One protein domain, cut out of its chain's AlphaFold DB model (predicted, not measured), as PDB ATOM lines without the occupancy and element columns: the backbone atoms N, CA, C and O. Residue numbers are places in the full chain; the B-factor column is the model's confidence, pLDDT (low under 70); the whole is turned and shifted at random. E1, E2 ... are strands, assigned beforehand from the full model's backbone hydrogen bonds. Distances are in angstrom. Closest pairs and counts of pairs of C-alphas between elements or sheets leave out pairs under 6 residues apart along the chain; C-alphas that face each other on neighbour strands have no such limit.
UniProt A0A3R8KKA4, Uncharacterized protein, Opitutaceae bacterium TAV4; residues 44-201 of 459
ATOM      1  N   THR A  44     247.185 234.202 341.206       84.81
ATOM      2  CA  THR A  44     247.804 232.900 341.461       84.81
ATOM      3  C   THR A  44     248.243 232.247 340.156       84.81
ATOM      4  O   THR A  44     247.442 231.993 339.259       84.81
ATOM      5  N   ASN A  45     249.526 231.888 340.082       89.25
ATOM      6  CA  ASN A  45     250.037 231.031 339.014       89.25
ATOM      7  C   ASN A  45     249.290 229.696 339.000       89.25
ATOM      8  O   ASN A  45     249.084 229.082 340.047       89.25
ATOM      9  N   GLY A  46     248.950 229.194 337.818       91.06
ATOM     10  CA  GLY A  46     248.250 227.920 337.727       91.06
ATOM     11  C   GLY A  46     248.025 227.444 336.304       91.06
ATOM     12  O   GLY A  46     248.586 227.981 335.349       91.06
ATOM     13  N   ASN A  47     247.231 226.385 336.182       92.38
ATOM     14  CA  ASN A  47     246.914 225.773 334.901       92.38
ATOM     15  C   ASN A  47     245.644 226.397 334.319       92.38
ATOM     16  O   ASN A  47     244.709 226.706 335.047       92.38
ATOM     17  N   PHE A  48     245.560 226.475 332.995       91.25
ATOM     18  CA  PHE A  48     244.385 226.957 332.272       91.25
ATOM     19  C   PHE A  48     243.108 226.194 332.665       91.25
ATOM     20  O   PHE A  48     242.045 226.786 332.779       91.25
ATOM     21  N   ASN A  49     243.229 224.897 332.961       90.06
ATOM     22  CA  ASN A  49     242.115 224.035 333.376       90.06
ATOM     23  C   ASN A  49     241.894 224.000 334.903       90.06
ATOM     24  O   ASN A  49     241.274 223.067 335.412       90.06
ATOM     25  N   ALA A  50     242.486 224.927 335.661       92.00
ATOM     26  CA  ALA A  50     242.307 225.005 337.105       92.00
ATOM     27  C   ALA A  50     241.370 226.163 337.459       92.00
ATOM     28  O   ALA A  50     241.683 227.324 337.207       92.00
ATOM     29  N   ASN A  51     240.263 225.859 338.143       91.69
ATOM     30  CA  ASN A  51     239.289 226.862 338.593       91.69
ATOM     31  C   ASN A  51     239.929 228.014 339.394       91.69
ATOM     32  O   ASN A  51     239.499 229.154 339.286       91.69
ATOM     33  N   ALA A  52     240.974 227.734 340.183       91.50
ATOM     34  CA  ALA A  52     241.657 228.742 340.999       91.50
ATOM     35  C   ALA A  52     242.466 229.770 340.181       91.50
ATOM     36  O   ALA A  52     242.857 230.804 340.719       91.50
ATOM     37  N   THR A  53     242.731 229.501 338.899       92.31
ATOM     38  CA  THR A  53     243.462 230.405 337.996       92.31
ATOM     39  C   THR A  53     242.581 231.532 337.458       92.31
ATOM     40  O   THR A  53     243.105 232.521 336.952       92.31
ATOM     41  N   TRP A  54     241.257 231.426 337.601       93.50
ATOM     42  CA  TRP A  54     240.314 232.329 336.950       93.50
ATOM     43  C   TRP A  54     239.389 233.029 337.934       93.50
ATOM     44  O   TRP A  54     238.883 232.442 338.888       93.50
ATOM     45  N   VAL A  55     239.114 234.293 337.639       92.56
ATOM     46  CA  VAL A  55     238.076 235.095 338.278       92.56
ATOM     47  C   VAL A  55     237.016 235.377 337.225       92.56
ATOM     48  O   VAL A  55     237.275 236.063 336.241       92.56
ATOM     49  N   ARG A  56     235.807 234.840 337.400       93.88
ATOM     50  CA  ARG A  56     234.700 235.118 336.477       93.88
ATOM     51  C   ARG A  56     234.194 236.544 336.697       93.88
ATOM     52  O   ARG A  56     233.738 236.865 337.791       93.88
ATOM     53  N   LEU A  57     234.232 237.362 335.650       92.12
ATOM     54  CA  LEU A  57     233.693 238.722 335.646       92.12
ATOM     55  C   LEU A  57     232.208 238.738 335.259       92.12
ATOM     56  O   LEU A  57     231.422 239.477 335.843       92.12
ATOM     57  N   SER A  58     231.804 237.905 334.294       93.75
ATOM     58  CA  SER A  58     230.403 237.759 333.871       93.75
ATOM     59  C   SER A  58     230.136 236.391 333.223       93.75
ATOM     60  O   SER A  58     231.068 235.639 332.936       93.75
ATOM     61  N   GLY A  59     228.860 236.044 333.021       92.75
ATOM     62  CA  GLY A  59     228.446 234.773 332.417       92.75
ATOM     63  C   GLY A  59     228.447 233.588 333.391       92.75
ATOM     64  O   GLY A  59     228.104 233.731 334.568       92.75
ATOM     65  N   THR A  60     228.800 232.402 332.895       92.00
ATOM     66  CA  THR A  60     228.729 231.121 333.625       92.00
ATOM     67  C   THR A  60     230.079 230.388 333.629       92.00
ATOM     68  O   THR A  60     231.064 230.897 333.110       92.00
ATOM     69  N   GLY A  61     230.162 229.216 334.269       92.06
ATOM     70  CA  GLY A  61     231.395 228.414 334.320       92.06
ATOM     71  C   GLY A  61     232.407 228.862 335.382       92.06
ATOM     72  O   GLY A  61     232.261 229.903 336.016       92.06
ATOM     73  N   THR A  62     233.423 228.040 335.638       92.06
ATOM     74  CA  THR A  62     234.486 228.305 336.635       92.06
ATOM     75  C   THR A  62     235.862 228.513 336.008       92.06
ATOM     76  O   THR A  62     236.808 228.844 336.712       92.06
ATOM     77  N   GLN A  63     235.961 228.324 334.697       92.19
ATOM     78  CA  GLN A  63     237.143 228.541 333.873       92.19
ATOM     79  C   GLN A  63     236.693 228.829 332.428       92.19
ATOM     80  O   GLN A  63     235.572 228.437 332.082       92.19
ATOM     81  N   PRO A  64     237.541 229.444 331.585       94.31
ATOM     82  CA  PRO A  64     237.208 229.740 330.197       94.31
ATOM     83  C   PRO A  64     236.907 228.485 329.370       94.31
ATOM     84  O   PRO A  64     237.684 227.525 329.359       94.31
ATOM     85  N   ALA A  65     235.793 228.518 328.642       93.44
ATOM     86  CA  ALA A  65     235.469 227.604 327.553       93.44
ATOM     87  C   ALA A  65     235.839 228.225 326.183       93.44
ATOM     88  O   ALA A  65     236.113 229.422 326.098       93.44
ATOM     89  N   PRO A  66     235.811 227.455 325.076       94.56
ATOM     90  CA  PRO A  66     236.208 227.951 323.752       94.56
ATOM     91  C   PRO A  66     235.475 229.204 323.251       94.56
ATOM     92  O   PRO A  66     236.038 229.962 322.468       94.56
ATOM     93  N   SER A  67     234.231 229.423 323.681       93.75
ATOM     94  CA  SER A  67     233.413 230.590 323.320       93.75
ATOM     95  C   SER A  67     233.599 231.797 324.240       93.75
ATOM     96  O   SER A  67     232.957 232.822 324.020       93.75
ATOM     97  N   ASP A  68     234.408 231.666 325.289       95.94
ATOM     98  CA  ASP A  68     234.530 232.663 326.346       95.94
ATOM     99  C   ASP A  68     235.705 233.609 326.106       95.94
ATOM    100  O   ASP A  68     236.657 233.301 325.387       95.94
ATOM    101  N   GLN A  69     235.637 234.774 326.738       96.25
ATOM    102  CA  GLN A  69     236.629 235.832 326.613       96.25
ATOM    103  C   GLN A  69     237.542 235.866 327.836       96.25
ATOM    104  O   GLN A  69     237.091 235.702 328.974       96.25
ATOM    105  N   ILE A  70     238.822 236.154 327.607       96.19
ATOM    106  CA  ILE A  70     239.760 236.514 328.669       96.19
ATOM    107  C   ILE A  70     239.957 238.027 328.644       96.19
ATOM    108  O   ILE A  70     240.370 238.584 327.632       96.19
ATOM    109  N   VAL A  71     239.686 238.696 329.760       94.06
ATOM    110  CA  VAL A  71     239.796 240.149 329.908       94.06
ATOM    111  C   VAL A  71     240.573 240.453 331.186       94.06
ATOM    112  O   VAL A  71     240.051 240.372 332.300       94.06
ATOM    113  N   ILE A  72     241.850 240.785 331.016       91.81
ATOM    114  CA  ILE A  72     242.789 241.088 332.095       91.81
ATOM    115  C   ILE A  72     242.730 242.590 332.355       91.81
ATOM    116  O   ILE A  72     243.358 243.354 331.635       91.81
ATOM    117  N   THR A  73     241.935 243.012 333.337       83.31
ATOM    118  CA  THR A  73     241.590 244.435 333.576       83.31
ATOM    119  C   THR A  73     241.794 244.893 335.020       83.31
ATOM    120  O   THR A  73     241.452 246.018 335.365       83.31
ATOM    121  N   SER A  74     242.325 244.033 335.894       69.44
ATOM    122  CA  SER A  74     242.428 244.356 337.321       69.44
ATOM    123  C   SER A  74     243.681 245.177 337.626       69.44
ATOM    124  O   SER A  74     244.798 244.681 337.467       69.44
ATOM    125  N   SER A  75     243.482 246.390 338.149       61.94
ATOM    126  CA  SER A  75     244.523 247.206 338.785       61.94
ATOM    127  C   SER A  75     245.071 246.583 340.076       61.94
ATOM    128  O   SER A  75     246.132 246.983 340.543       61.94
ATOM    129  N   ASP A  76     244.372 245.592 340.640       66.81
ATOM    130  CA  ASP A  76     244.727 244.947 341.909       66.81
ATOM    131  C   ASP A  76     245.628 243.716 341.721       66.81
ATOM    132  O   ASP A  76     245.924 243.022 342.695       66.81
ATOM    133  N   LEU A  77     246.056 243.410 340.484       75.12
ATOM    134  CA  LEU A  77     247.051 242.361 340.246       75.12
ATOM    135  C   LEU A  77     248.377 242.760 340.902       75.12
ATOM    136  O   LEU A  77     249.110 243.615 340.401       75.12
ATOM    137  N   ASN A  78     248.719 242.100 342.006       80.75
ATOM    138  CA  ASN A  78     249.920 242.418 342.781       80.75
ATOM    139  C   ASN A  78     251.142 241.604 342.344       80.75
ATOM    140  O   ASN A  78     252.231 241.754 342.907       80.75
ATOM    141  N   LYS A  79     250.972 240.691 341.381       86.00
ATOM    142  CA  LYS A  79     252.003 239.737 340.963       86.00
ATOM    143  C   LYS A  79     252.048 239.573 339.452       86.00
ATOM    144  O   LYS A  79     251.063 239.773 338.751       86.00
ATOM    145  N   ASP A  80     253.215 239.160 338.977       90.38
ATOM    146  CA  ASP A  80     253.351 238.591 337.641       90.38
ATOM    147  C   ASP A  80     252.706 237.200 337.625       90.38
ATOM    148  O   ASP A  80     252.925 236.404 338.546       90.38
ATOM    149  N   ILE A  81     251.924 236.907 336.585       92.56
ATOM    150  CA  ILE A  81     251.101 235.695 336.499       92.56
ATOM    151  C   ILE A  81     251.551 234.815 335.340       92.56
ATOM    152  O   ILE A  81     251.766 235.272 334.219       92.56
ATOM    153  N   GLU A  82     251.649 233.516 335.601       93.50
ATOM    154  CA  GLU A  82     251.998 232.493 334.621       93.50
ATOM    155  C   GLU A  82     250.865 231.453 334.528       93.50
ATOM    156  O   GLU A  82     250.732 230.580 335.393       93.50
ATOM    157  N   VAL A  83     250.099 231.482 333.437       94.25
ATOM    158  CA  VAL A  83     249.040 230.512 333.114       94.25
ATOM    159  C   VAL A  83     249.609 229.408 332.219       94.25
ATOM    160  O   VAL A  83     250.100 229.671 331.120       94.25
ATOM    161  N   ALA A  84     249.593 228.165 332.699       92.00
ATOM    162  CA  ALA A  84     250.099 227.000 331.972       92.00
ATOM    163  C   ALA A  84     248.989 226.270 331.211       92.00
ATOM    164  O   ALA A  84     247.955 225.938 331.781       92.00
ATOM    165  N   PHE A  85     249.237 225.934 329.955       90.06
ATOM    166  CA  PHE A  85     248.426 225.053 329.129       90.06
ATOM    167  C   PHE A  85     249.041 223.650 329.152       90.06
ATOM    168  O   PHE A  85     250.019 223.410 328.440       90.06
ATOM    169  N   PRO A  86     248.506 222.725 329.973       87.56
ATOM    170  CA  PRO A  86     248.934 221.326 329.954       87.56
ATOM    171  C   PRO A  86     248.395 220.556 328.739       87.56
ATOM    172  O   PRO A  86     248.866 219.464 328.462       87.56
ATOM    173  N   ASN A  87     247.397 221.116 328.049       90.44
ATOM    174  CA  ASN A  87     246.757 220.601 326.840       90.44
ATOM    175  C   ASN A  87     246.486 221.781 325.894       90.44
ATOM    176  O   ASN A  87     246.638 222.936 326.292       90.44
ATOM    177  N   ASN A  88     245.996 221.502 324.684       92.81
ATOM    178  CA  ASN A  88     245.529 222.549 323.774       92.81
ATOM    179  C   ASN A  88     244.440 223.417 324.428       92.81
ATOM    180  O   ASN A  88     243.577 222.906 325.145       92.81
ATOM    181  N   GLY A  89     244.487 224.720 324.162       92.19
ATOM    182  CA  GLY A  89     243.543 225.708 324.670       92.19
ATOM    183  C   GLY A  89     242.830 226.449 323.547       92.19
ATOM    184  O   GLY A  89     243.398 226.691 322.481       92.19
ATOM    185  N   THR A  90     241.583 226.840 323.789       95.88
ATOM    186  CA  THR A  90     240.826 227.708 322.881       95.88
ATOM    187  C   THR A  90     240.031 228.723 323.684       95.88
ATOM    188  O   THR A  90     239.451 228.360 324.707       95.88
ATOM    189  N   VAL A  91     240.009 229.968 323.215       96.62
ATOM    190  CA  VAL A  91     239.183 231.065 323.737       96.62
ATOM    191  C   VAL A  91     238.668 231.928 322.588       96.62
ATOM    192  O   VAL A  91     239.237 231.916 321.494       96.62
ATOM    193  N   ALA A  92     237.606 232.691 322.834       97.19
ATOM    194  CA  ALA A  92     237.030 233.590 321.845       97.19
ATOM    195  C   ALA A  92     237.897 234.829 321.620       97.19
ATOM    196  O   ALA A  92     238.157 235.202 320.484       97.19
ATOM    197  N   SER A  93     238.374 235.457 322.689       97.50
ATOM    198  CA  SER A  93     239.235 236.635 322.603       97.50
ATOM    199  C   SER A  93     240.113 236.757 323.840       97.50
ATOM    200  O   SER A  93     239.849 236.142 324.881       97.50
ATOM    201  N   LEU A  94     241.169 237.555 323.722       98.00
ATOM    202  CA  LEU A  94     242.036 237.896 324.839       98.00
ATOM    203  C   LEU A  94     242.328 239.391 324.822       98.00
ATOM    204  O   LEU A  94     242.907 239.910 323.874       98.00
ATOM    205  N   THR A  95     241.954 240.078 325.893       96.69
ATOM    206  CA  THR A  95     242.246 241.494 326.104       96.69
ATOM    207  C   THR A  95     243.125 241.658 327.332       96.69
ATOM    208  O   THR A  95     242.823 241.117 328.394       96.69
ATOM    209  N   TYR A  96     244.212 242.407 327.190       95.69
ATOM    210  CA  TYR A  96     245.054 242.854 328.289       95.69
ATOM    211  C   TYR A  96     244.944 244.365 328.420       95.69
ATOM    212  O   TYR A  96     245.278 245.102 327.485       95.69
ATOM    213  N   GLY A  97     244.580 244.809 329.615       91.94
ATOM    214  CA  GLY A  97     244.418 246.208 329.953       91.94
ATOM    215  C   GLY A  97     243.112 246.798 329.449       91.94
ATOM    216  O   GLY A  97     242.209 246.091 328.987       91.94
ATOM    217  N   THR A  98     243.032 248.117 329.521       89.00
ATOM    218  CA  THR A  98     241.873 248.905 329.102       89.00
ATOM    219  C   THR A  98     242.330 250.114 328.305       89.00
ATOM    220  O   THR A  98     243.401 250.643 328.548       89.00
ATOM    221  N   ALA A  99     241.484 250.650 327.428       85.25
ATOM    222  CA  ALA A  99     241.799 251.911 326.750       85.25
ATOM    223  C   ALA A  99     241.938 253.120 327.708       85.25
ATOM    224  O   ALA A  99     242.370 254.191 327.282       85.25
ATOM    225  N   ASP A 100     241.548 252.971 328.979       81.88
ATOM    226  CA  ASP A 100     241.693 253.989 330.014       81.88
ATOM    227  C   ASP A 100     243.096 253.945 330.644       81.88
ATOM    228  O   ASP A 100     243.472 252.975 331.299       81.88
ATOM    229  N   GLY A 101     243.857 255.031 330.481       67.94
ATOM    230  CA  GLY A 101     245.192 255.172 331.066       67.94
ATOM    231  C   GLY A 101     245.206 255.289 332.596       67.94
ATOM    232  O   GLY A 101     246.280 255.226 333.192       67.94
ATOM    233  N   ALA A 102     244.052 255.463 333.252       70.50
ATOM    234  CA  ALA A 102     243.954 255.499 334.712       70.50
ATOM    235  C   ALA A 102     244.051 254.107 335.367       70.50
ATOM    236  O   ALA A 102     244.374 254.017 336.552       70.50
ATOM    237  N   THR A 103     243.797 253.034 334.615       75.00
ATOM    238  CA  THR A 103     243.783 251.639 335.094       75.00
ATOM    239  C   THR A 103     244.942 250.806 334.545       75.00
ATOM    240  O   THR A 103     244.827 249.589 334.422       75.00
ATOM    241  N   ASP A 104     246.069 251.465 334.258       81.81
ATOM    242  CA  ASP A 104     247.231 250.876 333.592       81.81
ATOM    243  C   ASP A 104     247.804 249.651 334.329       81.81
ATOM    244  O   ASP A 104     248.361 249.732 335.432       81.81
ATOM    245  N   ILE A 105     247.713 248.488 333.691       85.44
ATOM    246  CA  ILE A 105     248.313 247.247 334.166       85.44
ATOM    247  C   ILE A 105     249.789 247.210 333.768       85.44
ATOM    248  O   ILE A 105     250.146 247.084 332.598       85.44
ATOM    249  N   THR A 106     250.662 247.216 334.777       87.19
ATOM    250  CA  THR A 106     252.133 247.165 334.627       87.19
ATOM    251  C   THR A 106     252.727 245.756 334.779       87.19
ATOM    252  O   THR A 106     253.944 245.581 334.753       87.19
ATOM    253  N   ARG A 107     251.888 244.740 335.014       90.50
ATOM    254  CA  ARG A 107     252.311 243.378 335.389       90.50
ATOM    255  C   ARG A 107     252.733 242.532 334.192       90.50
ATOM    256  O   ARG A 107     252.281 242.748 333.070       90.50
ATOM    257  N   ASN A 108     253.534 241.497 334.421       92.38
ATOM    258  CA  ASN A 108     253.826 240.515 333.380       92.38
ATOM    259  C   ASN A 108     252.820 239.365 333.444       92.38
ATOM    260  O   ASN A 108     252.740 238.661 334.448       92.38
ATOM    261  N   ILE A 109     252.091 239.143 332.352       94.38
ATOM    262  CA  ILE A 109     251.180 238.009 332.208       94.38
ATOM    263  C   ILE A 109     251.713 237.086 331.122       94.38
ATOM    264  O   ILE A 109     251.992 237.497 329.994       94.38
ATOM    265  N   VAL A 110     251.879 235.818 331.476       94.38
ATOM    266  CA  VAL A 110     252.488 234.805 330.624       94.38
ATOM    267  C   VAL A 110     251.509 233.667 330.406       94.38
ATOM    268  O   VAL A 110     251.156 232.952 331.341       94.38
ATOM    269  N   PHE A 111     251.164 233.426 329.152       94.62
ATOM    270  CA  PHE A 111     250.497 232.215 328.699       94.62
ATOM    271  C   PHE A 111     251.547 231.261 328.146       94.62
ATOM    272  O   PHE A 111     252.350 231.633 327.286       94.62
ATOM    273  N   ARG A 112     251.596 230.028 328.660       91.75
ATOM    274  CA  ARG A 112     252.631 229.080 328.238       91.75
ATOM    275  C   ARG A 112     252.151 227.669 327.987       91.75
ATOM    276  O   ARG A 112     251.342 227.171 328.754       91.75
ATOM    277  N   GLY A 113     252.755 226.989 327.019       89.50
ATOM    278  CA  GLY A 113     252.737 225.526 326.977       89.50
ATOM    279  C   GLY A 113     253.592 224.940 328.106       89.50
ATOM    280  O   GLY A 113     254.546 225.583 328.564       89.50
ATOM    281  N   SER A 114     253.261 223.735 328.562       84.00
ATOM    282  CA  SER A 114     254.022 223.015 329.590       84.00
ATOM    283  C   SER A 114     254.234 221.554 329.219       84.00
ATOM    284  O   SER A 114     253.344 220.952 328.638       84.00
ATOM    285  N   GLY A 115     255.354 220.976 329.648       83.69
ATOM    286  CA  GLY A 115     255.694 219.584 329.353       83.69
ATOM    287  C   GLY A 115     256.472 219.447 328.047       83.69
ATOM    288  O   GLY A 115     256.844 220.440 327.435       83.69
ATOM    289  N   ASP A 116     256.728 218.210 327.638       84.06
ATOM    290  CA  ASP A 116     257.593 217.877 326.497       84.06
ATOM    291  C   ASP A 116     256.779 217.504 325.238       84.06
ATOM    292  O   ASP A 116     257.217 216.721 324.398       84.06
ATOM    293  N   VAL A 117     255.558 218.042 325.114       82.44
ATOM    294  CA  VAL A 117     254.637 217.807 323.989       82.44
ATOM    295  C   VAL A 117     254.259 219.142 323.346       82.44
ATOM    296  O   VAL A 117     254.212 220.180 324.008       82.44
ATOM    297  N   ALA A 118     254.004 219.124 322.037       85.31
ATOM    298  CA  ALA A 118     253.491 220.280 321.319       85.31
ATOM    299  C   ALA A 118     252.037 220.578 321.715       85.31
ATOM    300  O   ALA A 118     251.174 219.697 321.700       85.31
ATOM    301  N   HIS A 119     251.764 221.843 322.013       88.75
ATOM    302  CA  HIS A 119     250.425 222.342 322.301       88.75
ATOM    303  C   HIS A 119     250.048 223.478 321.359       88.75
ATOM    304  O   HIS A 119     250.910 224.142 320.774       88.75
ATOM    305  N   SER A 120     248.752 223.735 321.238       92.06
ATOM    306  CA  SER A 120     248.228 224.930 320.585       92.06
ATOM    307  C   SER A 120     247.404 225.775 321.547       92.06
ATOM    308  O   SER A 120     246.661 225.260 322.384       92.06
ATOM    309  N   LEU A 121     247.520 227.089 321.398       95.06
ATOM    310  CA  LEU A 121     246.539 228.042 321.889       95.06
ATOM    311  C   LEU A 121     245.863 228.687 320.682       95.06
ATOM    312  O   LEU A 121     246.533 229.254 319.820       95.06
ATOM    313  N   THR A 122     244.540 228.604 320.637       97.25
ATOM    314  CA  THR A 122     243.721 229.258 319.619       97.25
ATOM    315  C   THR A 122     242.897 230.374 320.248       97.25
ATOM    316  O   THR A 122     242.102 230.132 321.152       97.25
ATOM    317  N   ILE A 123     243.065 231.591 319.748       98.31
ATOM    318  CA  ILE A 123     242.173 232.723 319.992       98.31
ATOM    319  C   ILE A 123     241.335 232.855 318.720       98.31
ATOM    320  O   ILE A 123     241.892 233.108 317.659       98.31
ATOM    321  N   THR A 124     240.033 232.580 318.768       98.06
ATOM    322  CA  THR A 124     239.225 232.516 317.533       98.06
ATOM    323  C   THR A 124     238.884 233.895 316.967       98.06
ATOM    324  O   THR A 124     238.741 234.026 315.755       98.06
ATOM    325  N   GLY A 125     238.796 234.908 317.824       98.06
ATOM    326  CA  GLY A 125     238.687 236.324 317.488       98.06
ATOM    327  C   GLY A 125     239.973 237.075 317.826       98.06
ATOM    328  O   GLY A 125     241.067 236.614 317.493       98.06
ATOM    329  N   ASP A 126     239.830 238.223 318.486       98.38
ATOM    330  CA  ASP A 126     240.907 239.207 318.602       98.38
ATOM    331  C   ASP A 126     241.801 239.011 319.834       98.38
ATOM    332  O   ASP A 126     241.365 238.600 320.918       98.38
ATOM    333  N   LEU A 127     243.063 239.404 319.670       98.62
ATOM    334  CA  LEU A 127     244.035 239.628 320.730       98.62
ATOM    335  C   LEU A 127     244.304 241.133 320.850       98.62
ATOM    336  O   LEU A 127     244.903 241.730 319.962       98.62
ATOM    337  N   THR A 128     243.917 241.752 321.962       98.06
ATOM    338  CA  THR A 128     244.073 243.200 322.172       98.06
ATOM    339  C   THR A 128     244.923 243.512 323.401       98.06
ATOM    340  O   THR A 128     244.743 242.917 324.463       98.06
ATOM    341  N   LYS A 129     245.851 244.464 323.276       96.62
ATOM    342  CA  LYS A 129     246.793 244.876 324.322       96.62
ATOM    343  C   LYS A 129     246.841 246.402 324.438       96.62
ATOM    344  O   LYS A 129     247.355 247.065 323.541       96.62
ATOM    345  N   TYR A 130     246.351 246.943 325.553       94.31
ATOM    346  CA  TYR A 130     246.292 248.389 325.799       94.31
ATOM    347  C   TYR A 130     247.455 248.935 326.624       94.31
ATOM    348  O   TYR A 130     248.128 249.854 326.184       94.31
ATOM    349  N   ASP A 131     247.690 248.348 327.792       92.25
ATOM    350  CA  ASP A 131     248.426 248.986 328.896       92.25
ATOM    351  C   ASP A 131     249.960 248.861 328.791       92.25
ATOM    352  O   ASP A 131     250.481 248.273 327.846       92.25
ATOM    353  N   SER A 132     250.729 249.373 329.749       90.31
ATOM    354  CA  SER A 132     252.201 249.418 329.698       90.31
ATOM    355  C   SER A 132     252.904 248.094 330.020       90.31
ATOM    356  O   SER A 132     254.050 247.890 329.611       90.31
ATOM    357  N   GLY A 133     252.238 247.170 330.714       92.44
ATOM    358  CA  GLY A 133     252.831 245.896 331.115       92.44
ATOM    359  C   GLY A 133     253.042 244.916 329.958       92.44
ATOM    360  O   GLY A 133     252.811 245.223 328.781       92.44
ATOM    361  N   THR A 134     253.487 243.705 330.290       94.56
ATOM    362  CA  THR A 134     253.919 242.713 329.297       94.56
ATOM    363  C   THR A 134     252.932 241.559 329.190       94.56
ATOM    364  O   THR A 134     252.613 240.914 330.187       94.56
ATOM    365  N   LEU A 135     252.529 241.221 327.966       96.69
ATOM    366  CA  LEU A 135     251.831 239.976 327.651       96.69
ATOM    367  C   LEU A 135     252.768 239.057 326.863       96.69
ATOM    368  O   LEU A 135     253.334 239.469 325.857       96.69
ATOM    369  N   THR A 136     252.965 237.821 327.319       94.88
ATOM    370  CA  THR A 136     253.899 236.874 326.687       94.88
ATOM    371  C   THR A 136     253.251 235.529 326.409       94.88
ATOM    372  O   THR A 136     252.673 234.921 327.306       94.88
ATOM    373  N   PHE A 137     253.457 235.015 325.200       94.19
ATOM    374  CA  PHE A 137     253.144 233.645 324.807       94.19
ATOM    375  C   PHE A 137     254.444 232.876 324.604       94.19
ATOM    376  O   PHE A 137     255.304 233.327 323.855       94.19
ATOM    377  N   ARG A 138     254.641 231.738 325.271       90.06
ATOM    378  CA  ARG A 138     255.886 230.955 325.133       90.06
ATOM    379  C   ARG A 138     255.704 229.479 325.442       90.06
ATOM    380  O   ARG A 138     254.715 229.086 326.039       90.06
ATOM    381  N   HIS A 139     256.695 228.653 325.145       86.88
ATOM    382  CA  HIS A 139     256.754 227.301 325.690       86.88
ATOM    383  C   HIS A 139     257.684 227.225 326.919       86.88
ATOM    384  O   HIS A 139     258.593 228.045 327.100       86.88
ATOM    385  N   ARG A 140     257.451 226.253 327.808       82.44
ATOM    386  CA  ARG A 140     258.364 225.895 328.903       82.44
ATOM    387  C   ARG A 140     258.438 224.370 329.043       82.44
ATOM    388  O   ARG A 140     257.609 223.785 329.737       82.44
ATOM    389  N   GLY A 141     259.478 223.781 328.460       69.62
ATOM    390  CA  GLY A 141     259.767 222.345 328.500       69.62
ATOM    391  C   GLY A 141     261.269 222.075 328.437       69.62
ATOM    392  O   GLY A 141     262.048 222.970 328.088       69.62
ATOM    393  N   SER A 142     261.666 220.862 328.819       64.25
ATOM    394  CA  SER A 142     263.062 220.409 328.922       64.25
ATOM    395  C   SER A 142     263.549 219.677 327.670       64.25
ATOM    396  O   SER A 142     264.757 219.624 327.447       64.25
ATOM    397  N   SER A 143     262.640 219.155 326.839       62.78
ATOM    398  CA  SER A 143     262.989 218.492 325.580       62.78
ATOM    399  C   SER A 143     261.802 218.414 324.615       62.78
ATOM    400  O   SER A 143     260.887 217.633 324.827       62.78
ATOM    401  N   GLY A 144     261.835 219.179 323.518       63.72
ATOM    402  CA  GLY A 144     260.985 218.956 322.334       63.72
ATOM    403  C   GLY A 144     259.536 219.455 322.392       63.72
ATOM    404  O   GLY A 144     258.835 219.359 321.388       63.72
ATOM    405  N   GLY A 145     259.079 220.004 323.520       72.56
ATOM    406  CA  GLY A 145     257.773 220.654 323.601       72.56
ATOM    407  C   GLY A 145     257.740 221.999 322.865       72.56
ATOM    408  O   GLY A 145     258.707 222.761 322.874       72.56
ATOM    409  N   GLU A 146     256.601 222.300 322.246       81.00
ATOM    410  CA  GLU A 146     256.367 223.523 321.475       81.00
ATOM    411  C   GLU A 146     255.021 224.152 321.850       81.00
ATOM    412  O   GLU A 146     254.123 223.490 322.374       81.00
ATOM    413  N   LEU A 147     254.866 225.453 321.600       88.19
ATOM    414  CA  LEU A 147     253.561 226.113 321.622       88.19
ATOM    415  C   LEU A 147     253.328 226.780 320.267       88.19
ATOM    416  O   LEU A 147     254.139 227.597 319.837       88.19
ATOM    417  N   ASN A 148     252.211 226.443 319.632       90.75
ATOM    418  CA  ASN A 148     251.691 227.124 318.452       90.75
ATOM    419  C   ASN A 148     250.614 228.120 318.882       90.75
ATOM    420  O   ASN A 148     249.757 227.778 319.704       90.75
ATOM    421  N   LEU A 149     250.634 229.328 318.324       95.50
ATOM    422  CA  LEU A 149     249.612 230.341 318.578       95.50
ATOM    423  C   LEU A 149     248.854 230.652 317.289       95.50
ATOM    424  O   LEU A 149     249.438 231.105 316.307       95.50
ATOM    425  N   ALA A 150     247.544 230.429 317.304       97.62
ATOM    426  CA  ALA A 150     246.651 230.800 316.214       97.62
ATOM    427  C   ALA A 150     245.679 231.877 316.694       97.62
ATOM    428  O   ALA A 150     245.000 231.686 317.703       97.62
ATOM    429  N   ILE A 151     245.616 232.990 315.972       98.62
ATOM    430  CA  ILE A 151     244.727 234.120 316.240       98.62
ATOM    431  C   ILE A 151     243.857 234.287 315.001       98.62
ATOM    432  O   ILE A 151     244.363 234.600 313.928       98.62
ATOM    433  N   GLY A 152     242.565 233.996 315.120       97.94
ATOM    434  CA  GLY A 152     241.633 234.027 313.997       97.94
ATOM    435  C   GLY A 152     241.267 235.448 313.571       97.94
ATOM    436  O   GLY A 152     241.131 235.693 312.373       97.94
ATOM    437  N   GLY A 153     241.147 236.364 314.535       98.25
ATOM    438  CA  GLY A 153     240.856 237.778 314.310       98.25
ATOM    439  C   GLY A 153     242.108 238.650 314.266       98.25
ATOM    440  O   GLY A 153     243.155 238.242 313.750       98.25
ATOM    441  N   ASP A 154     241.974 239.853 314.810       98.62
ATOM    442  CA  ASP A 154     242.995 240.896 314.780       98.62
ATOM    443  C   ASP A 154     243.939 240.822 315.989       98.62
ATOM    444  O   ASP A 154     243.581 240.368 317.079       98.62
ATOM    445  N   VAL A 155     245.163 241.314 315.809       98.81
ATOM    446  CA  VAL A 155     246.110 241.604 316.890       98.81
ATOM    447  C   VAL A 155     246.244 243.115 317.010       98.81
ATOM    448  O   VAL A 155     246.838 243.748 316.146       98.81
ATOM    449  N   ASN A 156     245.744 243.695 318.098       98.56
ATOM    450  CA  ASN A 156     245.763 245.137 318.336       98.56
ATOM    451  C   ASN A 156     246.712 245.478 319.488       98.56
ATOM    452  O   ASN A 156     246.449 245.127 320.639       98.56
ATOM    453  N   LEU A 157     247.807 246.180 319.195       98.31
ATOM    454  CA  LEU A 157     248.789 246.625 320.183       98.31
ATOM    455  C   LEU A 157     248.796 248.155 320.281       98.31
ATOM    456  O   LEU A 157     249.198 248.848 319.344       98.31
ATOM    457  N   TYR A 158     248.375 248.680 321.431       96.88
ATOM    458  CA  TYR A 158     248.333 250.118 321.699       96.88
ATOM    459  C   TYR A 158     249.494 250.592 322.581       96.88
ATOM    460  O   TYR A 158     250.049 251.654 322.308       96.88
ATOM    461  N   ALA A 159     249.904 249.819 323.592       94.88
ATOM    462  CA  ALA A 159     251.087 250.117 324.400       94.88
ATOM    463  C   ALA A 159     251.694 248.869 325.068       94.88
ATOM    464  O   ALA A 159     251.216 247.738 324.929       94.88
ATOM    465  N   GLY A 160     252.790 249.097 325.794       94.81
ATOM    466  CA  GLY A 160     253.520 248.061 326.515       94.81
ATOM    467  C   GLY A 160     254.212 247.073 325.586       94.81
ATOM    468  O   GLY A 160     254.625 247.422 324.480       94.81
ATOM    469  N   THR A 161     254.378 245.837 326.053       95.56
ATOM    470  CA  THR A 161     255.091 244.799 325.301       95.56
ATOM    471  C   THR A 161     254.204 243.583 325.052       95.56
ATOM    472  O   THR A 161     253.642 243.010 325.987       95.56
ATOM    473  N   LEU A 162     254.129 243.148 323.795       97.06
ATOM    474  CA  LEU A 162     253.554 241.867 323.395       97.06
ATOM    475  C   LEU A 162     254.677 240.965 322.881       97.06
ATOM    476  O   LEU A 162     255.392 241.308 321.946       97.06
ATOM    477  N   ASN A 163     254.853 239.810 323.512       94.12
ATOM    478  CA  ASN A 163     255.899 238.857 323.174       94.12
ATOM    479  C   ASN A 163     255.290 237.570 322.620       94.12
ATOM    480  O   ASN A 163     254.580 236.851 323.328       94.12
ATOM    481  N   PHE A 164     255.652 237.236 321.388       92.06
ATOM    482  CA  PHE A 164     255.465 235.914 320.809       92.06
ATOM    483  C   PHE A 164     256.790 235.155 320.897       92.06
ATOM    484  O   PHE A 164     257.637 235.247 320.019       92.06
ATOM    485  N   GLY A 165     256.970 234.429 321.998       87.44
ATOM    486  CA  GLY A 165     258.200 233.739 322.380       87.44
ATOM    487  C   GLY A 165     259.086 234.540 323.345       87.44
ATOM    488  O   GLY A 165     258.762 235.665 323.732       87.44
ATOM    489  N   ILE A 166     260.213 233.948 323.757       80.31
ATOM    490  CA  ILE A 166     261.221 234.558 324.647       80.31
ATOM    491  C   ILE A 166     262.648 234.251 324.188       80.31
ATOM    492  O   ILE A 166     262.885 233.215 323.571       80.31
ATOM    493  N   ASP A 167     263.579 235.132 324.568       69.94
ATOM    494  CA  ASP A 167     265.019 234.990 324.344       69.94
ATOM    495  C   ASP A 167     265.575 233.989 325.367       69.94
ATOM    496  O   ASP A 167     266.081 234.359 326.427       69.94
ATOM    497  N   ALA A 168     265.397 232.695 325.119       62.56
ATOM    498  CA  ALA A 168     265.909 231.648 325.996       62.56
ATOM    499  C   ALA A 168     266.776 230.660 325.222       62.56
ATOM    500  O   ALA A 168     266.494 230.316 324.081       62.56
ATOM    501  N   SER A 169     267.828 230.154 325.860       54.75
ATOM    502  CA  SER A 169     268.557 229.001 325.345       54.75
ATOM    503  C   SER A 169     267.718 227.726 325.482       54.75
ATOM    504  O   SER A 169     267.184 227.465 326.563       54.75
ATOM    505  N   GLY A 170     267.645 226.905 324.430       59.41
ATOM    506  CA  GLY A 170     267.042 225.565 324.473       59.41
ATOM    507  C   GLY A 170     265.633 225.485 323.875       59.41
ATOM    508  O   GLY A 170     265.356 226.082 322.850       59.41
ATOM    509  N   THR A 171     264.737 224.713 324.489       55.56
ATOM    510  CA  THR A 171     263.399 224.343 323.971       55.56
ATOM    511  C   THR A 171     262.273 225.263 324.458       55.56
ATOM    512  O   THR A 171     261.127 224.849 324.576       55.56
ATOM    513  N   ARG A 172     262.566 226.521 324.816       66.56
ATOM    514  CA  ARG A 172     261.606 227.438 325.473       66.56
ATOM    515  C   ARG A 172     261.010 228.481 324.514       66.56
ATOM    516  O   ARG A 172     260.801 229.629 324.905       66.56
ATOM    517  N   HIS A 173     260.724 228.078 323.278       69.50
ATOM    518  CA  HIS A 173     260.293 228.976 322.201       69.50
ATOM    519  C   HIS A 173     258.804 228.850 321.880       69.50
ATOM    520  O   HIS A 173     258.177 227.825 322.137       69.50
ATOM    521  N   LEU A 174     258.230 229.911 321.317       84.12
ATOM    522  CA  LEU A 174     256.996 229.773 320.550       84.12
ATOM    523  C   LEU A 174     257.387 229.207 319.176       84.12
ATOM    524  O   LEU A 174     258.342 229.691 318.569       84.12
ATOM    525  N   SER A 175     256.702 228.163 318.711       85.31
ATOM    526  CA  SER A 175     257.059 227.499 317.452       85.31
ATOM    527  C   SER A 175     256.718 228.380 316.256       85.31
ATOM    528  O   SER A 175     257.600 228.734 315.469       85.31
ATOM    529  N   ASN A 176     255.460 228.820 316.193       86.31
ATOM    530  CA  ASN A 176     254.970 229.817 315.253       86.31
ATOM    531  C   ASN A 176     253.825 230.639 315.857       86.31
ATOM    532  O   ASN A 176     253.209 230.271 316.866       86.31
ATOM    533  N   VAL A 177     253.546 231.749 315.181       93.75
ATOM    534  CA  VAL A 177     252.305 232.506 315.302       93.75
ATOM    535  C   VAL A 177     251.644 232.613 313.927       93.75
ATOM    536  O   VAL A 177     252.310 232.829 312.912       93.75
ATOM    537  N   SER A 178     250.324 232.458 313.897       96.31
ATOM    538  CA  SER A 178     249.499 232.721 312.720       96.31
ATOM    539  C   SER A 178     248.373 233.679 313.083       96.31
ATOM    540  O   SER A 178     247.635 233.436 314.038       96.31
ATOM    541  N   VAL A 179     248.258 234.770 312.329       98.50
ATOM    542  CA  VAL A 179     247.185 235.762 312.467       98.50
ATOM    543  C   VAL A 179     246.315 235.743 311.212       98.50
ATOM    544  O   VAL A 179     246.812 235.882 310.091       98.50
ATOM    545  N   GLY A 180     245.012 235.542 311.401       97.62
ATOM    546  CA  GLY A 180     244.012 235.533 310.339       97.62
ATOM    547  C   GLY A 180     243.665 236.940 309.860       97.62
ATOM    548  O   GLY A 180     243.633 237.176 308.651       97.62
ATOM    549  N   GLY A 181     243.468 237.874 310.791       98.19
ATOM    550  CA  GLY A 181     243.075 239.256 310.523       98.19
ATOM    551  C   GLY A 181     244.244 240.217 310.297       98.19
ATOM    552  O   GLY A 181     245.194 239.921 309.559       98.19
ATOM    553  N   VAL A 182     244.124 241.396 310.901       98.56
ATOM    554  CA  VAL A 182     245.082 242.503 310.877       98.56
ATOM    555  C   VAL A 182     245.929 242.480 312.147       98.56
ATOM    556  O   VAL A 182     245.408 242.440 313.255       98.56
ATOM    557  N   THR A 183     247.247 242.569 312.005       98.75
ATOM    558  CA  THR A 183     248.152 242.947 313.089       98.75
ATOM    559  C   THR A 183     248.365 244.456 313.045       98.75
ATOM    560  O   THR A 183     249.097 244.963 312.193       98.75
ATOM    561  N   GLN A 184     247.724 245.177 313.960       98.50
ATOM    562  CA  GLN A 184     247.842 246.620 314.115       98.50
ATOM    563  C   GLN A 184     248.742 246.974 315.304       98.50
ATOM    564  O   GLN A 184     248.435 246.667 316.457       98.50
ATOM    565  N   ILE A 185     249.825 247.700 315.030       98.56
ATOM    566  CA  ILE A 185     250.712 248.275 316.044       98.56
ATOM    567  C   ILE A 185     250.526 249.791 316.018       98.56
ATOM    568  O   ILE A 185     250.958 250.490 315.099       98.56
ATOM    569  N   SER A 186     249.827 250.298 317.028       96.88
ATOM    570  CA  SER A 186     249.595 251.735 317.225       96.88
ATOM    571  C   SER A 186     250.601 252.340 318.210       96.88
ATOM    572  O   SER A 186     250.901 253.527 318.133       96.88
ATOM    573  N   GLY A 187     251.167 251.519 319.096       94.75
ATOM    574  CA  GLY A 187     252.219 251.881 320.044       94.75
ATOM    575  C   GLY A 187     252.827 250.632 320.685       94.75
ATOM    576  O   GLY A 187     252.500 249.515 320.297       94.75
ATOM    577  N   GLY A 188     253.734 250.808 321.648       95.88
ATOM    578  CA  GLY A 188     254.410 249.686 322.311       95.88
ATOM    579  C   GLY A 188     255.353 248.891 321.400       95.88
ATOM    580  O   GLY A 188     255.777 249.370 320.348       95.88
ATOM    581  N   THR A 189     255.686 247.672 321.825       96.06
ATOM    582  CA  THR A 189     256.621 246.780 321.124       96.06
ATOM    583  C   THR A 189     256.024 245.386 320.954       96.06
ATOM    584  O   THR A 189     255.737 244.704 321.942       96.06
ATOM    585  N   LEU A 190     255.892 244.936 319.704       96.50
ATOM    586  CA  LEU A 190     255.624 243.544 319.358       96.50
ATOM    587  C   LEU A 190     256.950 242.840 319.079       96.50
ATOM    588  O   LEU A 190     257.642 243.153 318.116       96.50
ATOM    589  N   ASN A 191     257.296 241.864 319.907       92.38
ATOM    590  CA  ASN A 191     258.470 241.036 319.697       92.38
ATOM    591  C   ASN A 191     258.070 239.660 319.177       92.38
ATOM    592  O   ASN A 191     257.354 238.916 319.854       92.38
ATOM    593  N   LEU A 192     258.608 239.298 318.024       89.75
ATOM    594  CA  LEU A 192     258.646 237.927 317.539       89.75
ATOM    595  C   LEU A 192     259.924 237.290 318.077       89.75
ATOM    596  O   LEU A 192     260.943 237.963 318.127       89.75
ATOM    597  N   ARG A 193     259.837 236.052 318.565       82.75
ATOM    598  CA  ARG A 193     260.935 235.216 319.084       82.75
ATOM    599  C   ARG A 193     260.617 233.752 318.802       82.75
ATOM    600  O   ARG A 193     260.275 232.971 319.697       82.75
ATOM    601  N   LEU A 194     260.622 233.438 317.513       80.56
ATOM    602  CA  LEU A 194     259.963 232.268 316.938       80.56
ATOM    603  C   LEU A 194     260.979 231.226 316.475       80.56
ATOM    604  O   LEU A 194     262.092 231.565 316.072       80.56
ATOM    605  N   PHE A 195     260.584 229.954 316.513       77.62
ATOM    606  CA  PHE A 195     261.431 228.860 316.041       77.62
ATOM    607  C   PHE A 195     261.334 228.648 314.528       77.62
ATOM    608  O   PHE A 195     262.315 228.267 313.896       77.62
ATOM    609  N   THR A 196     260.171 228.906 313.936       82.69
ATOM    610  CA  THR A 196     259.896 228.693 312.509       82.69
ATOM    611  C   THR A 196     259.317 229.947 311.864       82.69
ATOM    612  O   THR A 196     259.036 230.938 312.541       82.69
ATOM    613  N   ASP A 197     259.166 229.907 310.542       89.25
ATOM    614  CA  ASP A 197     258.482 230.953 309.789       89.25
ATOM    615  C   ASP A 197     257.054 231.161 310.317       89.25
ATOM    616  O   ASP A 197     256.426 230.262 310.882       89.25
ATOM    617  N   SER A 198     256.537 232.377 310.191       91.62
ATOM    618  CA  SER A 198     255.247 232.753 310.781       91.62
ATOM    619  C   SER A 198     254.524 233.800 309.954       91.62
ATOM    620  O   SER A 198     255.104 234.397 309.047       91.62
ATOM    621  N   SER A 199     253.241 234.008 310.255       95.19
ATOM    622  CA  SER A 199     252.389 234.952 309.534       95.19
ATOM    623  C   SER A 199     251.684 235.905 310.488       95.19
ATOM    624  O   SER A 199     251.045 235.467 311.444       95.19
ATOM    625  N   LEU A 200     251.765 237.203 310.196       97.44
ATOM    626  CA  LEU A 200     251.057 238.254 310.938       97.44
ATOM    627  C   LEU A 200     249.818 238.778 310.196       97.44
ATOM    628  O   LEU A 200     249.282 239.826 310.553       97.44
ATOM    629  N   GLY A 201     249.346 238.057 309.175       97.75
ATOM    630  CA  GLY A 201     248.192 238.484 308.389       97.75
ATOM    631  C   GLY A 201     248.464 239.811 307.677       97.75
ATOM    632  O   GLY A 201     249.515 239.978 307.058       97.75
TER     633      GLY A 201
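Overview. This is residues 44 to 201 of the 459 residues of an uncharacterized protein of Opitutaceae bacterium TAV4 (UniProt A0A3R8KKA4). The chain is wound in stacked turns, a three-sided solenoid whose walls are the parallel sheets E2 E5 E8 E11 E14, E3 E6 E9 E12 E15 and E4 E7 E10 E13. E1 lies at the end of the stack where E2 is an edge strand. The printed part has 158 residues with 15 named strands, E1 to E15 in order along the chain, and no named helix. The class is all strand, though under half of the residues, 69, are in named strands. The whole is compact, with a radius of gyration of the C-alphas of 14.5 A and spans of 41 by 34 by 27 A.

Arrangement. E1, residues 54 to 58, pairs with no named strand. It is near E2, residues 69 to 72, with 10 pairs of C-alphas within 10 A. E2 begins a sheet that runs on through E5, residues 93 to 96, E8, residues 127 to 129, E11, residues 155 to 157, and E14, residues 182 to 185. E2 and E5 are parallel at 5 degrees, with N 70 and O 93 at 2.9 A. The second sheet runs E3, residues 81 to 85, E6, residues 108 to 114, E9, residues 134 to 140, E12, residues 161 to 164, and E15, residues 189 to 192, and is twisted. E6 and E9 are parallel at 19 degrees, with N 109 and O 134 at 2.8 A. Residues 46 to 47 pair, parallel, with residues 83 to 84 of E3. The third sheet runs E4, residues 89 to 91, E7, residues 119 to 123, E10, residues 147 to 151, and E13, residues 174 to 179. E7 and E10 are parallel at 16 degrees, with N 123 and O 150 at 2.8 A. The second and third sheets form a sandwich, two sheets face to face, with 49 pairs of C-alphas within 10 A and strands at 55 degrees. The closest C-alphas of E9 and E13, Arg 138 and Leu 174, are 4.9 A apart. E4 runs on into E5 across Ala 92, at 84 degrees.

Along the chain. E1 begins at C-alpha 54, (240.314, 232.329, 336.950), and is 11.7 A long. E6 is 17.9 A long, E9 17.4 A, E13 14.1 A and E7 13.5 A. E9 begins at C-alpha 134, (253.919, 242.713, 329.297). E15 ends at C-alpha 192, (258.646, 237.927, 317.539).

Size, cuts and confidence. The C-alphas of Ala 102 and Ser 143, the two farthest apart, are 42.6 A apart. The printed part, residues 44 to 201, has no cut. The link E5 to E6, 11 residues, is long. Mean pLDDT of the printed part is 89.2; residues 74 to 76, 101, 141 to 144 and 167 to 173 of the model are under 70.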